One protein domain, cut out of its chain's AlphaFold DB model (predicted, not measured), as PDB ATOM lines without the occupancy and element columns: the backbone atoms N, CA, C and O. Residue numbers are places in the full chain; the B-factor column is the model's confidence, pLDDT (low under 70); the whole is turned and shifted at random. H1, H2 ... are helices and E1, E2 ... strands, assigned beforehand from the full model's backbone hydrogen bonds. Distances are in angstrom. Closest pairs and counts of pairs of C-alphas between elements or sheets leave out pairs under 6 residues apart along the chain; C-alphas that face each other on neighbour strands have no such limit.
ATOM      1  N   CYS A 523     275.697 570.592 467.274       89.62
ATOM      2  CA  CYS A 523     276.348 571.651 468.039       89.62
ATOM      3  C   CYS A 523     275.422 572.193 469.132       89.62
ATOM      4  O   CYS A 523     274.208 572.006 469.102       89.62
ATOM      5  N   SER A 524     276.009 572.845 470.131       90.94
ATOM      6  CA  SER A 524     275.278 573.527 471.198       90.94
ATOM      7  C   SER A 524     275.726 574.976 471.231       90.94
ATOM      8  O   SER A 524     276.917 575.242 471.406       90.94
ATOM      9  N   ILE A 525     274.785 575.898 471.036       89.06
ATOM     10  CA  ILE A 525     275.045 577.336 470.948       89.06
ATOM     11  C   ILE A 525     274.069 578.037 471.889       89.06
ATOM     12  O   ILE A 525     272.868 577.791 471.832       89.06
ATOM     13  N   ALA A 526     274.580 578.876 472.792       84.75
ATOM     14  CA  ALA A 526     273.770 579.632 473.757       84.75
ATOM     15  C   ALA A 526     272.823 578.784 474.645       84.75
ATOM     16  O   ALA A 526     271.853 579.292 475.203       84.75
ATOM     17  N   GLY A 527     273.099 577.482 474.801       82.31
ATOM     18  CA  GLY A 527     272.256 576.545 475.555       82.31
ATOM     19  C   GLY A 527     271.155 575.858 474.737       82.31
ATOM     20  O   GLY A 527     270.529 574.932 475.254       82.31
ATOM     21  N   ASP A 528     270.964 576.247 473.475       84.69
ATOM     22  CA  ASP A 528     270.145 575.522 472.505       84.69
ATOM     23  C   ASP A 528     271.006 574.464 471.792       84.69
ATOM     24  O   ASP A 528     272.135 574.731 471.376       84.69
ATOM     25  N   VAL A 529     270.475 573.249 471.634       87.50
ATOM     26  CA  VAL A 529     271.155 572.152 470.927       87.50
ATOM     27  C   VAL A 529     270.574 572.009 469.526       87.50
ATOM     28  O   VAL A 529     269.359 571.885 469.370       87.50
ATOM     29  N   PHE A 530     271.444 571.973 468.524       88.00
ATOM     30  CA  PHE A 530     271.108 571.803 467.115       88.00
ATOM     31  C   PHE A 530     271.698 570.493 466.597       88.00
ATOM     32  O   PHE A 530     272.842 570.162 466.920       88.00
ATOM     33  N   ALA A 531     270.934 569.744 465.807       88.00
ATOM     34  CA  ALA A 531     271.375 568.487 465.213       88.00
ATOM     35  C   ALA A 531     270.848 568.327 463.780       88.00
ATOM     36  O   ALA A 531     269.797 568.864 463.436       88.00
ATOM     37  N   GLU A 532     271.580 567.565 462.967       83.50
ATOM     38  CA  GLU A 532     271.202 567.252 461.584       83.50
ATOM     39  C   GLU A 532     269.932 566.394 461.530       83.50
ATOM     40  O   GLU A 532     268.986 566.703 460.815       83.50
ATOM     41  N   THR A 533     269.891 565.335 462.341       82.94
ATOM     42  CA  THR A 533     268.743 564.431 462.458       82.94
ATOM     43  C   THR A 533     268.249 564.407 463.897       82.94
ATOM     44  O   THR A 533     268.968 563.951 464.793       82.94
ATOM     45  N   VAL A 534     267.016 564.859 464.130       80.38
ATOM     46  CA  VAL A 534     266.402 564.858 465.464       80.38
ATOM     47  C   VAL A 534     265.360 563.749 465.584       80.38
ATOM     48  O   VAL A 534     264.384 563.694 464.834       80.38
ATOM     49  N   ASP A 535     265.523 562.891 466.597       80.50
ATOM     50  CA  ASP A 535     264.500 561.914 466.974       80.50
ATOM     51  C   ASP A 535     263.170 562.633 467.287       80.50
ATOM     52  O   ASP A 535     263.166 563.589 468.072       80.50
ATOM     53  N   PRO A 536     262.007 562.141 466.814       77.25
ATOM     54  CA  PRO A 536     260.705 562.762 467.087       77.25
ATOM     55  C   PRO A 536     260.423 562.979 468.585       77.25
ATOM     56  O   PRO A 536     259.752 563.936 468.972       77.25
ATOM     57  N   SER A 537     260.966 562.113 469.446       76.75
ATOM     58  CA  SER A 537     260.847 562.203 470.906       76.75
ATOM     59  C   SER A 537     261.689 563.319 471.536       76.75
ATOM     60  O   SER A 537     261.347 563.773 472.628       76.75
ATOM     61  N   LYS A 538     262.766 563.762 470.873       78.06
ATOM     62  CA  LYS A 538     263.726 564.765 471.368       78.06
ATOM     63  C   LYS A 538     263.578 566.134 470.704       78.06
ATOM     64  O   LYS A 538     264.362 567.027 471.017       78.06
ATOM     65  N   LYS A 539     262.582 566.328 469.832       79.62
ATOM     66  CA  LYS A 539     262.297 567.636 469.225       79.62
ATOM     67  C   LYS A 539     262.101 568.715 470.286       79.62
ATOM     68  O   LYS A 539     261.462 568.469 471.312       79.62
ATOM     69  N   ALA A 540     262.652 569.896 470.017       75.19
ATOM     70  CA  ALA A 540     262.590 571.047 470.903       75.19
ATOM     71  C   ALA A 540     261.147 571.346 471.336       75.19
ATOM     72  O   ALA A 540     260.266 571.623 470.521       75.19
ATOM     73  N   LYS A 541     260.912 571.288 472.647       77.88
ATOM     74  CA  LYS A 541     259.664 571.691 473.292       77.88
ATOM     75  C   LYS A 541     259.984 572.732 474.347       77.88
ATOM     76  O   LYS A 541     260.945 572.602 475.102       77.88
ATOM     77  N   VAL A 542     259.160 573.767 474.425       74.88
ATOM     78  CA  VAL A 542     259.275 574.763 475.490       74.88
ATOM     79  C   VAL A 542     258.549 574.213 476.712       74.88
ATOM     80  O   VAL A 542     257.321 574.165 476.743       74.88
ATOM     81  N   VAL A 543     259.308 573.768 477.714       72.19
ATOM     82  CA  VAL A 543     258.765 573.286 478.991       72.19
ATOM     83  C   VAL A 543     259.182 574.280 480.068       72.19
ATOM     84  O   VAL A 543     260.368 574.493 480.307       72.19
ATOM     85  N   ASN A 544     258.206 574.917 480.720       64.62
ATOM     86  CA  ASN A 544     258.432 575.913 481.778       64.62
ATOM     87  C   ASN A 544     259.327 577.098 481.353       64.62
ATOM     88  O   ASN A 544     260.184 577.539 482.117       64.62
ATOM     89  N   GLY A 545     259.159 577.597 480.123       64.31
ATOM     90  CA  GLY A 545     259.906 578.755 479.608       64.31
ATOM     91  C   GLY A 545     261.377 578.484 479.276       64.31
ATOM     92  O   GLY A 545     262.080 579.406 478.877       64.31
ATOM     93  N   LYS A 546     261.843 577.235 479.412       66.56
ATOM     94  CA  LYS A 546     263.146 576.782 478.917       66.56
ATOM     95  C   LYS A 546     262.940 575.871 477.718       66.56
ATOM     96  O   LYS A 546     262.062 575.005 477.731       66.56
ATOM     97  N   THR A 547     263.754 576.059 476.689       71.75
ATOM     98  CA  THR A 547     263.792 575.126 475.572       71.75
ATOM     99  C   THR A 547     264.414 573.819 476.046       71.75
ATOM    100  O   THR A 547     265.528 573.808 476.564       71.75
ATOM    101  N   VAL A 548     263.687 572.712 475.908       72.44
ATOM    102  CA  VAL A 548     264.188 571.372 476.215       72.44
ATOM    103  C   VAL A 548     264.028 570.522 474.962       72.44
ATOM    104  O   VAL A 548     262.916 570.319 474.480       72.44
ATOM    105  N   GLY A 549     265.144 570.043 474.424       77.12
ATOM    106  CA  GLY A 549     265.188 569.232 473.211       77.12
ATOM    107  C   GLY A 549     266.163 569.791 472.180       77.12
ATOM    108  O   GLY A 549     266.957 570.679 472.483       77.12
ATOM    109  N   GLN A 550     266.113 569.229 470.981       83.88
ATOM    110  CA  GLN A 550     267.017 569.524 469.875       83.88
ATOM    111  C   GLN A 550     266.252 570.205 468.737       83.88
ATOM    112  O   GLN A 550     265.099 569.857 468.459       83.88
ATOM    113  N   PHE A 551     266.889 571.182 468.103       81.38
ATOM    114  CA  PHE A 551     266.409 571.839 466.892       81.38
ATOM    115  C   PHE A 551     267.059 571.215 465.654       81.38
ATOM    116  O   PHE A 551     268.238 570.867 465.689       81.38
ATOM    117  N   ASP A 552     266.297 571.123 464.567       85.69
ATOM    118  CA  ASP A 552     266.802 570.692 463.260       85.69
ATOM    119  C   ASP A 552     267.697 571.788 462.637       85.69
ATOM    120  O   ASP A 552     267.522 572.980 462.922       85.69
ATOM    121  N   PHE A 553     268.635 571.414 461.758       83.62
ATOM    122  CA  PHE A 553     269.491 572.385 461.053       83.62
ATOM    123  C   PHE A 553     268.707 573.363 460.164       83.62
ATOM    124  O   PHE A 553     269.102 574.517 460.034       83.62
ATOM    125  N   GLU A 554     267.540 572.986 459.643       82.50
ATOM    126  CA  GLU A 554     266.658 573.928 458.935       82.50
ATOM    127  C   GLU A 554     266.167 575.056 459.856       82.50
ATOM    128  O   GLU A 554     266.192 576.235 459.497       82.50
ATOM    129  N   ALA A 555     265.775 574.707 461.085       80.56
ATOM    130  CA  ALA A 555     265.361 575.681 462.089       80.56
ATOM    131  C   ALA A 555     266.540 576.552 462.549       80.56
ATOM    132  O   ALA A 555     266.349 577.724 462.879       80.56
ATOM    133  N   LEU A 556     267.760 576.002 462.549       82.44
ATOM    134  CA  LEU A 556     268.986 576.758 462.789       82.44
ATOM    135  C   LEU A 556     269.217 577.805 461.693       82.44
ATOM    136  O   LEU A 556     269.409 578.972 462.022       82.44
ATOM    137  N   VAL A 557     269.138 577.426 460.414       82.19
ATOM    138  CA  VAL A 557     269.307 578.360 459.285       82.19
ATOM    139  C   VAL A 557     268.251 579.465 459.329       82.19
ATOM    140  O   VAL A 557     268.576 580.639 459.154       82.19
ATOM    141  N   GLN A 558     266.995 579.127 459.634       81.38
ATOM    142  CA  GLN A 558     265.939 580.128 459.820       81.38
ATOM    143  C   GLN A 558     266.236 581.072 460.991       81.38
ATOM    144  O   GLN A 558     266.085 582.287 460.847       81.38
ATOM    145  N   LYS A 559     266.705 580.542 462.132       81.00
ATOM    146  CA  LYS A 559     267.124 581.363 463.277       81.00
ATOM    147  C   LYS A 559     268.274 582.297 462.903       81.00
ATOM    148  O   LYS A 559     268.195 583.472 463.248       81.00
ATOM    149  N   ILE A 560     269.275 581.808 462.166       81.06
ATOM    150  CA  ILE A 560     270.412 582.608 461.685       81.06
ATOM    151  C   ILE A 560     269.911 583.748 460.791       81.06
ATOM    152  O   ILE A 560     270.200 584.900 461.096       81.06
ATOM    153  N   LYS A 561     269.073 583.457 459.784       79.31
ATOM    154  CA  LYS A 561     268.490 584.472 458.880       79.31
ATOM    155  C   LYS A 561     267.608 585.496 459.600       79.31
ATOM    156  O   LYS A 561     267.524 586.643 459.179       79.31
ATOM    157  N   SER A 562     266.917 585.082 460.663       76.50
ATOM    158  CA  SER A 562     266.071 585.974 461.468       76.50
ATOM    159  C   SER A 562     266.850 586.816 462.485       76.50
ATOM    160  O   SER A 562     266.290 587.750 463.063       76.50
ATOM    161  N   SER A 563     268.107 586.458 462.748       68.75
ATOM    162  CA  SER A 563     268.959 587.095 463.749       68.75
ATOM    163  C   SER A 563     269.883 588.134 463.115       68.75
ATOM    164  O   SER A 563     270.286 587.987 461.972       68.75
ATOM    165  N   ASP A 564     270.213 589.181 463.870       71.81
ATOM    166  CA  ASP A 564     271.143 590.237 463.446       71.81
ATOM    167  C   ASP A 564     272.579 589.681 463.315       71.81
ATOM    168  O   ASP A 564     272.933 588.754 464.050       71.81
ATOM    169  N   ASP A 565     273.440 590.282 462.483       63.69
ATOM    170  CA  ASP A 565     274.827 589.819 462.210       63.69
ATOM    171  C   ASP A 565     275.729 589.730 463.466       63.69
ATOM    172  O   ASP A 565     276.833 589.190 463.443       63.69
ATOM    173  N   LYS A 566     275.273 590.264 464.604       62.78
ATOM    174  CA  LYS A 566     275.946 590.188 465.914       62.78
ATOM    175  C   LYS A 566     275.406 589.085 466.824       62.78
ATOM    176  O   LYS A 566     275.740 589.070 468.010       62.78
ATOM    177  N   SER A 567     274.541 588.210 466.323       79.31
ATOM    178  CA  SER A 567     273.980 587.124 467.119       79.31
ATOM    179  C   SER A 567     275.063 586.122 467.525       79.31
ATOM    180  O   SER A 567     276.033 585.883 466.805       79.31
ATOM    181  N   GLU A 568     274.888 585.504 468.695       83.12
ATOM    182  CA  GLU A 568     275.795 584.455 469.184       83.12
ATOM    183  C   GLU A 568     275.862 583.263 468.209       83.12
ATOM    184  O   GLU A 568     276.887 582.590 468.120       83.12
ATOM    185  N   LEU A 569     274.789 583.040 467.437       84.12
ATOM    186  CA  LEU A 569     274.716 582.035 466.376       84.12
ATOM    187  C   LEU A 569     275.639 582.388 465.207       84.12
ATOM    188  O   LEU A 569     276.443 581.550 464.807       84.12
ATOM    189  N   TYR A 570     275.557 583.618 464.693       85.38
ATOM    190  CA  TYR A 570     276.397 584.064 463.581       85.38
ATOM    191  C   TYR A 570     277.881 584.020 463.962       85.38
ATOM    192  O   TYR A 570     278.689 583.420 463.255       85.38
ATOM    193  N   GLN A 571     278.224 584.557 465.141       87.62
ATOM    194  CA  GLN A 571     279.600 584.532 465.639       87.62
ATOM    195  C   GLN A 571     280.119 583.101 465.797       87.62
ATOM    196  O   GLN A 571     281.259 582.837 465.434       87.62
ATOM    197  N   PHE A 572     279.320 582.159 466.303       90.25
ATOM    198  CA  PHE A 572     279.767 580.772 466.452       90.25
ATOM    199  C   PHE A 572     280.238 580.165 465.119       90.25
ATOM    200  O   PHE A 572     281.338 579.609 465.055       90.25
ATOM    201  N   PHE A 573     279.445 580.311 464.052       88.06
ATOM    202  CA  PHE A 573     279.798 579.783 462.730       88.06
ATOM    203  C   PHE A 573     280.918 580.578 462.055       88.06
ATOM    204  O   PHE A 573     281.781 579.971 461.423       88.06
ATOM    205  N   GLU A 574     280.989 581.894 462.270       87.38
ATOM    206  CA  GLU A 574     282.122 582.721 461.835       87.38
ATOM    207  C   GLU A 574     283.444 582.246 462.465       87.38
ATOM    208  O   GLU A 574     284.442 582.068 461.768       87.38
ATOM    209  N   HIS A 575     283.464 581.967 463.772       89.44
ATOM    210  CA  HIS A 575     284.659 581.451 464.447       89.44
ATOM    211  C   HIS A 575     285.017 580.045 463.955       89.44
ATOM    212  O   HIS A 575     286.196 579.742 463.773       89.44
ATOM    213  N   MET A 576     284.019 579.193 463.706       89.38
ATOM    214  CA  MET A 576     284.235 577.846 463.172       89.38
ATOM    215  C   MET A 576     284.817 577.868 461.749       89.38
ATOM    216  O   MET A 576     285.652 577.028 461.430       89.38
ATOM    217  N   ALA A 577     284.427 578.845 460.925       88.31
ATOM    218  CA  ALA A 577     284.913 579.033 459.556       88.31
ATOM    219  C   ALA A 577     286.226 579.835 459.448       88.31
ATOM    220  O   ALA A 577     286.736 580.011 458.348       88.31
ATOM    221  N   THR A 578     286.763 580.369 460.553       87.38
ATOM    222  CA  THR A 578     287.993 581.192 460.537       87.38
ATOM    223  C   THR A 578     289.118 580.631 461.405       87.38
ATOM    224  O   THR A 578     290.292 580.840 461.103       87.38
ATOM    225  N   CYS A 579     288.798 579.909 462.480       89.62
ATOM    226  CA  CYS A 579     289.773 579.359 463.419       89.62
ATOM    227  C   CYS A 579     290.174 577.925 463.039       89.62
ATOM    228  O   CYS A 579     289.819 576.965 463.724       89.62
ATOM    229  N   HIS A 580     290.900 577.770 461.932       86.75
ATOM    230  CA  HIS A 580     291.371 576.465 461.461       86.75
ATOM    231  C   HIS A 580     292.596 576.585 460.544       86.75
ATOM    232  O   HIS A 580     292.966 577.678 460.117       86.75
ATOM    233  N   THR A 581     293.200 575.445 460.192       83.75
ATOM    234  CA  THR A 581     294.331 575.374 459.241       83.75
ATOM    235  C   THR A 581     293.956 574.792 457.872       83.75
ATOM    236  O   THR A 581     294.824 574.540 457.043       83.75
ATOM    237  N   VAL A 582     292.659 574.573 457.635       84.88
ATOM    238  CA  VAL A 582     292.109 574.016 456.389       84.88
ATOM    239  C   VAL A 582     292.414 574.898 455.176       84.88
ATOM    240  O   VAL A 582     292.236 576.116 455.221       84.88
ATOM    241  N   ILE A 583     292.818 574.257 454.081       82.50
ATOM    242  CA  ILE A 583     293.103 574.873 452.785       82.50
ATOM    243  C   ILE A 583     291.943 574.549 451.824       82.50
ATOM    244  O   ILE A 583     291.643 573.370 451.618       82.50
ATOM    245  N   PRO A 584     291.261 575.557 451.252       82.88
ATOM    246  CA  PRO A 584     290.216 575.358 450.259       82.88
ATOM    247  C   PRO A 584     290.840 575.177 448.870       82.88
ATOM    248  O   PRO A 584     291.612 576.018 448.412       82.88
ATOM    249  N   GLU A 585     290.480 574.097 448.187       77.19
ATOM    250  CA  GLU A 585     290.823 573.848 446.788       77.19
ATOM    251  C   GLU A 585     289.558 573.984 445.933       77.19
ATOM    252  O   GLU A 585     288.519 573.399 446.238       77.19
ATOM    253  N   SER A 586     289.597 574.787 444.868       71.75
ATOM    254  CA  SER A 586     288.455 574.915 443.958       71.75
ATOM    255  C   SER A 586     288.397 573.703 443.027       71.75
ATOM    256  O   SER A 586     289.271 573.556 442.173       71.75
ATOM    257  N   VAL A 587     287.366 572.864 443.165       65.25
ATOM    258  CA  VAL A 587     287.188 571.655 442.334       65.25
ATOM    259  C   VAL A 587     286.770 572.022 440.909       65.25
ATOM    260  O   VAL A 587     287.166 571.362 439.953       65.25
ATOM    261  N   ASP A 588     286.001 573.103 440.767       63.16
ATOM    262  CA  ASP A 588     285.603 573.664 439.481       63.16
ATOM    263  C   ASP A 588     285.530 575.191 439.601       63.16
ATOM    264  O   ASP A 588     284.856 575.722 440.487       63.16
ATOM    265  N   HIS A 589     286.191 575.925 438.703       58.56
ATOM    266  CA  HIS A 589     286.144 577.396 438.705       58.56
ATOM    267  C   HIS A 589     284.755 577.956 438.335       58.56
ATOM    268  O   HIS A 589     284.539 579.163 438.416       58.56
ATOM    269  N   SER A 590     283.824 577.092 437.914       55.06
ATOM    270  CA  SER A 590     282.466 577.438 437.482       55.06
ATOM    271  C   SER A 590     281.388 577.266 438.557       55.06
ATOM    272  O   SER A 590     280.374 577.951 438.472       55.06
ATOM    273  N   THR A 591     281.567 576.374 439.544       57.31
ATOM    274  CA  THR A 591     280.470 575.932 440.435       57.31
ATOM    275  C   THR A 591     280.594 576.368 441.896       57.31
ATOM    276  O   THR A 591     279.815 575.901 442.720       57.31
ATOM    277  N   SER A 592     281.543 577.242 442.255       61.97
ATOM    278  CA  SER A 592     281.761 577.698 443.649       61.97
ATOM    279  C   SER A 592     281.865 576.555 444.682       61.97
ATOM    280  O   SER A 592     281.683 576.769 445.879       61.97
ATOM    281  N   LYS A 593     282.171 575.324 444.241       67.00
ATOM    282  CA  LYS A 593     282.344 574.151 445.102       67.00
ATOM    283  C   LYS A 593     283.809 574.025 445.500       67.00
ATOM    284  O   LYS A 593     284.681 573.786 444.662       67.00
ATOM    285  N   PHE A 594     284.057 574.177 446.798       74.25
ATOM    286  CA  PHE A 594     285.375 574.033 447.405       74.25
ATOM    287  C   PHE A 594     285.526 572.655 448.046       74.25
ATOM    288  O   PHE A 594     284.666 572.204 448.807       74.25
ATOM    289  N   GLU A 595     286.645 571.997 447.768       81.06
ATOM    290  CA  GLU A 595     287.100 570.845 448.527       81.06
ATOM    291  C   GLU A 595     288.042 571.324 449.631       81.06
ATOM    292  O   GLU A 595     289.071 571.951 449.397       81.06
ATOM    293  N   TYR A 596     287.651 571.057 450.872       83.12
ATOM    294  CA  TYR A 596     288.405 571.455 452.051       83.12
ATOM    295  C   TYR A 596     289.444 570.394 452.406       83.12
ATOM    296  O   TYR A 596     289.091 569.315 452.894       83.12
ATOM    297  N   GLN A 597     290.718 570.718 452.189       78.06
ATOM    298  CA  GLN A 597     291.847 569.892 452.592       78.06
ATOM    299  C   GLN A 597     292.313 570.288 453.994       78.06
ATOM    300  O   GLN A 597     292.649 571.442 454.255       78.06
ATOM    301  N   ALA A 598     292.355 569.330 454.913       80.06
ATOM    302  CA  ALA A 598     292.717 569.573 456.303       80.06
ATOM    303  C   ALA A 598     293.783 568.580 456.770       80.06
ATOM    304  O   ALA A 598     293.750 567.405 456.406       80.06
ATOM    305  N   SER A 599     294.701 569.040 457.627       70.56
ATOM    306  CA  SER A 599     295.678 568.154 458.282       70.56
ATOM    307  C   SER A 599     295.001 567.180 459.257       70.56
ATOM    308  O   SER A 599     295.495 566.076 459.477       70.56
ATOM    309  N   SER A 600     293.857 567.586 459.822       79.25
ATOM    310  CA  SER A 600     292.977 566.756 460.642       79.25
ATOM    311  C   SER A 600     291.586 566.670 460.002       79.25
ATOM    312  O   SER A 600     291.016 567.715 459.671       79.25
ATOM    313  N   PRO A 601     290.993 565.469 459.865       80.38
ATOM    314  CA  PRO A 601     289.641 565.313 459.330       80.38
ATOM    315  C   PRO A 601     288.581 566.004 460.201       80.38
ATOM    316  O   PRO A 601     287.536 566.390 459.683       80.38
ATOM    317  N   ASP A 602     288.861 566.219 461.490       86.81
ATOM    318  CA  ASP A 602     287.966 566.920 462.415       86.81
ATOM    319  C   ASP A 602     287.814 568.399 462.028       86.81
ATOM    320  O   ASP A 602     286.696 568.906 461.946       86.81
ATOM    321  N   GLU A 603     288.927 569.082 461.728       87.94
ATOM    322  CA  GLU A 603     288.900 570.472 461.248       87.94
ATOM    323  C   GLU A 603     288.183 570.557 459.899       87.94
ATOM    324  O   GLU A 603     287.321 571.412 459.705       87.94
ATOM    325  N   GLY A 604     288.474 569.620 458.990       87.25
ATOM    326  CA  GLY A 604     287.793 569.540 457.698       87.25
ATOM    327  C   GLY A 604     286.277 569.366 457.837       87.25
ATOM    328  O   GLY A 604     285.522 570.008 457.111       87.25
ATOM    329  N   ALA A 605     285.820 568.545 458.787       89.94
ATOM    330  CA  ALA A 605     284.400 568.335 459.061       89.94
ATOM    331  C   ALA A 605     283.718 569.583 459.634       89.94
ATOM    332  O   ALA A 605     282.592 569.888 459.246       89.94
ATOM    333  N   LEU A 606     284.396 570.321 460.521       91.88
ATOM    334  CA  LEU A 606     283.888 571.583 461.070       91.88
ATOM    335  C   LEU A 606     283.727 572.640 459.973       91.88
ATOM    336  O   LEU A 606     282.660 573.237 459.860       91.88
ATOM    337  N   VAL A 607     284.736 572.820 459.118       90.62
ATOM    338  CA  VAL A 607     284.672 573.795 458.015       90.62
ATOM    339  C   VAL A 607     283.621 573.397 456.978       90.62
ATOM    340  O   VAL A 607     282.831 574.238 456.558       90.62
ATOM    341  N   LYS A 608     283.528 572.106 456.629       89.19
ATOM    342  CA  LYS A 608     282.452 571.587 455.764       89.19
ATOM    343  C   LYS A 608     281.066 571.809 456.373       89.19
ATOM    344  O   LYS A 608     280.148 572.196 455.658       89.19
ATOM    345  N   GLY A 609     280.920 571.599 457.681       88.81
ATOM    346  CA  GLY A 609     279.680 571.870 458.409       88.81
ATOM    347  C   GLY A 609     279.301 573.352 458.395       88.81
ATOM    348  O   GLY A 609     278.136 573.678 458.182       88.81
ATOM    349  N   ALA A 610     280.278 574.252 458.557       89.38
ATOM    350  CA  ALA A 610     280.065 575.697 458.449       89.38
ATOM    351  C   ALA A 610     279.623 576.090 457.031       89.38
ATOM    352  O   ALA A 610     278.627 576.798 456.867       89.38
ATOM    353  N   ALA A 611     280.311 575.565 456.012       86.31
ATOM    354  CA  ALA A 611     279.998 575.811 454.609       86.31
ATOM    355  C   ALA A 611     278.585 575.332 454.240       86.31
ATOM    356  O   ALA A 611     277.844 576.069 453.593       86.31
ATOM    357  N   GLY A 612     278.168 574.155 454.722       83.94
ATOM    358  CA  GLY A 612     276.811 573.629 454.517       83.94
ATOM    359  C   GLY A 612     275.698 574.475 455.152       83.94
ATOM    360  O   GLY A 612     274.547 574.386 454.738       83.94
ATOM    361  N   LEU A 613     276.035 575.324 456.128       83.69
ATOM    362  CA  LEU A 613     275.115 576.262 456.780       83.69
ATOM    363  C   LEU A 613     275.219 577.694 456.221       83.69
ATOM    364  O   LEU A 613     274.610 578.608 456.776       83.69
ATOM    365  N   GLY A 614     275.965 577.892 455.126       83.25
ATOM    366  CA  GLY A 614     276.102 579.172 454.420       83.25
ATOM    367  C   GLY A 614     277.365 579.977 454.751       83.25
ATOM    368  O   GLY A 614     277.544 581.064 454.210       83.25
TER     369      GLY A 614
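What this domain is: This is residues 523 to 614 of the 625 residues of the protein "Phospholipid-transporting ATPase" of Smittium culicis (UniProt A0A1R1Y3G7). The model is a loose, elongated chain of two small lobes with the helix H2 between them. One lobe is a small three-stranded sheet of E1, E2 and E5 with H1 following directly after E5 and the hairpin of E3 and E4 out at the far end; the other is the hairpin of E6 and E7 with H3 beside E7, and H3 also packs on H2 with residues 606 to 610. The printed part has 92 residues with three named helices and seven named strands, in the order E1 E2 E3 E4 E5 H1 H2 E6 E7 H3, and its class is mixed, helices and strands. The larger sheet has the order E1, E2, E5 and is mixed, while the two-stranded sheets E3 with E4 and E6 with E7 are antiparallel. The whole is loose, with a radius of gyration of the C-alphas of 15.4 A, and the C-alphas span 49 by 28 by 25 A.

Where its parts are: E1, residues 523 to 525, is 6.5 A long and begins at C-alpha 523 at (276.348, 571.651, 468.039). E2, residues 528 to 531, measures 10.2 A, and E5, residues 550 to 552, measures 6.7 A. E3, residues 541 to 543, is 6.0 A long and E4, residues 546 to 548, is 6.1 A long. H1, residues 553 to 562, is 14.0 A long, and H2, residues 568 to 576, is 12.3 A long, beginning at C-alpha 568 at (275.795, 584.455, 469.184). E6, residues 583 to 586, measures 10.0 A, and E7, residues 594 to 597, measures 9.3 A. H3, residues 601 to 612, is the longest helix at 16.0 A and ends at C-alpha 612 at (276.811, 573.629, 454.517).

How they stand to each other: In the three-stranded sheet, E2 is the inner strand, and E1 and E5 are the edge strands. E1 and E2 form an antiparallel hairpin at 157 degrees, with N 523 and O 530 at 2.9 A and N 530 and O 523 at 2.8 A, within hydrogen-bond range. E2 and E5 are parallel at 51 degrees, with N 531 and O 551 at 2.9 A. E4 runs on into E5 across a break of 1 residue, at 74 degrees. E3 and E4 form an antiparallel hairpin at 133 degrees, with N 541 and O 548 at 2.9 A. H1 only grazes the three-stranded sheet, with its residues 553 to 556; the closest C-alphas of E2 and H1 are those of Ala 531 and Phe 553, 6.0 A apart. H2 only grazes that sheet too, with residues 568 to 573. H1 and H2 are close but not clearly touching, at a steep tilt of 66 degrees, opposite ways, and their closest C-alphas are those of Ile 560 and Leu 569, 6.4 A apart. H2 and H3 touch, at a steep tilt of 46 degrees, opposite ways; their closest C-alphas are those of Phe 573 and Ala 610, 5.9 A apart, and H3 touches with residues 606 to 610 alone. The closest C-alphas of E7 and H3 are those of Tyr 596 and Gly 604, 6.0 A apart. E6 and E7 form an antiparallel hairpin at 146 degrees, with N 585 and O 595 at 2.8 A. H1 and H3 are apart, and H3 is not on the three-stranded sheet. In H1, H2 and H3 every O i to N i+4 pair is within hydrogen-bond range.

The domain as a whole: The two C-alphas farthest apart are those of Asn 544 and His 589, at 51.2 A. The printed part has no cut, and no link is long. The mean pLDDT of the printed part is 80.0, with residues 544 to 546, 563, 565 to 566 and 587 to 593 under 70.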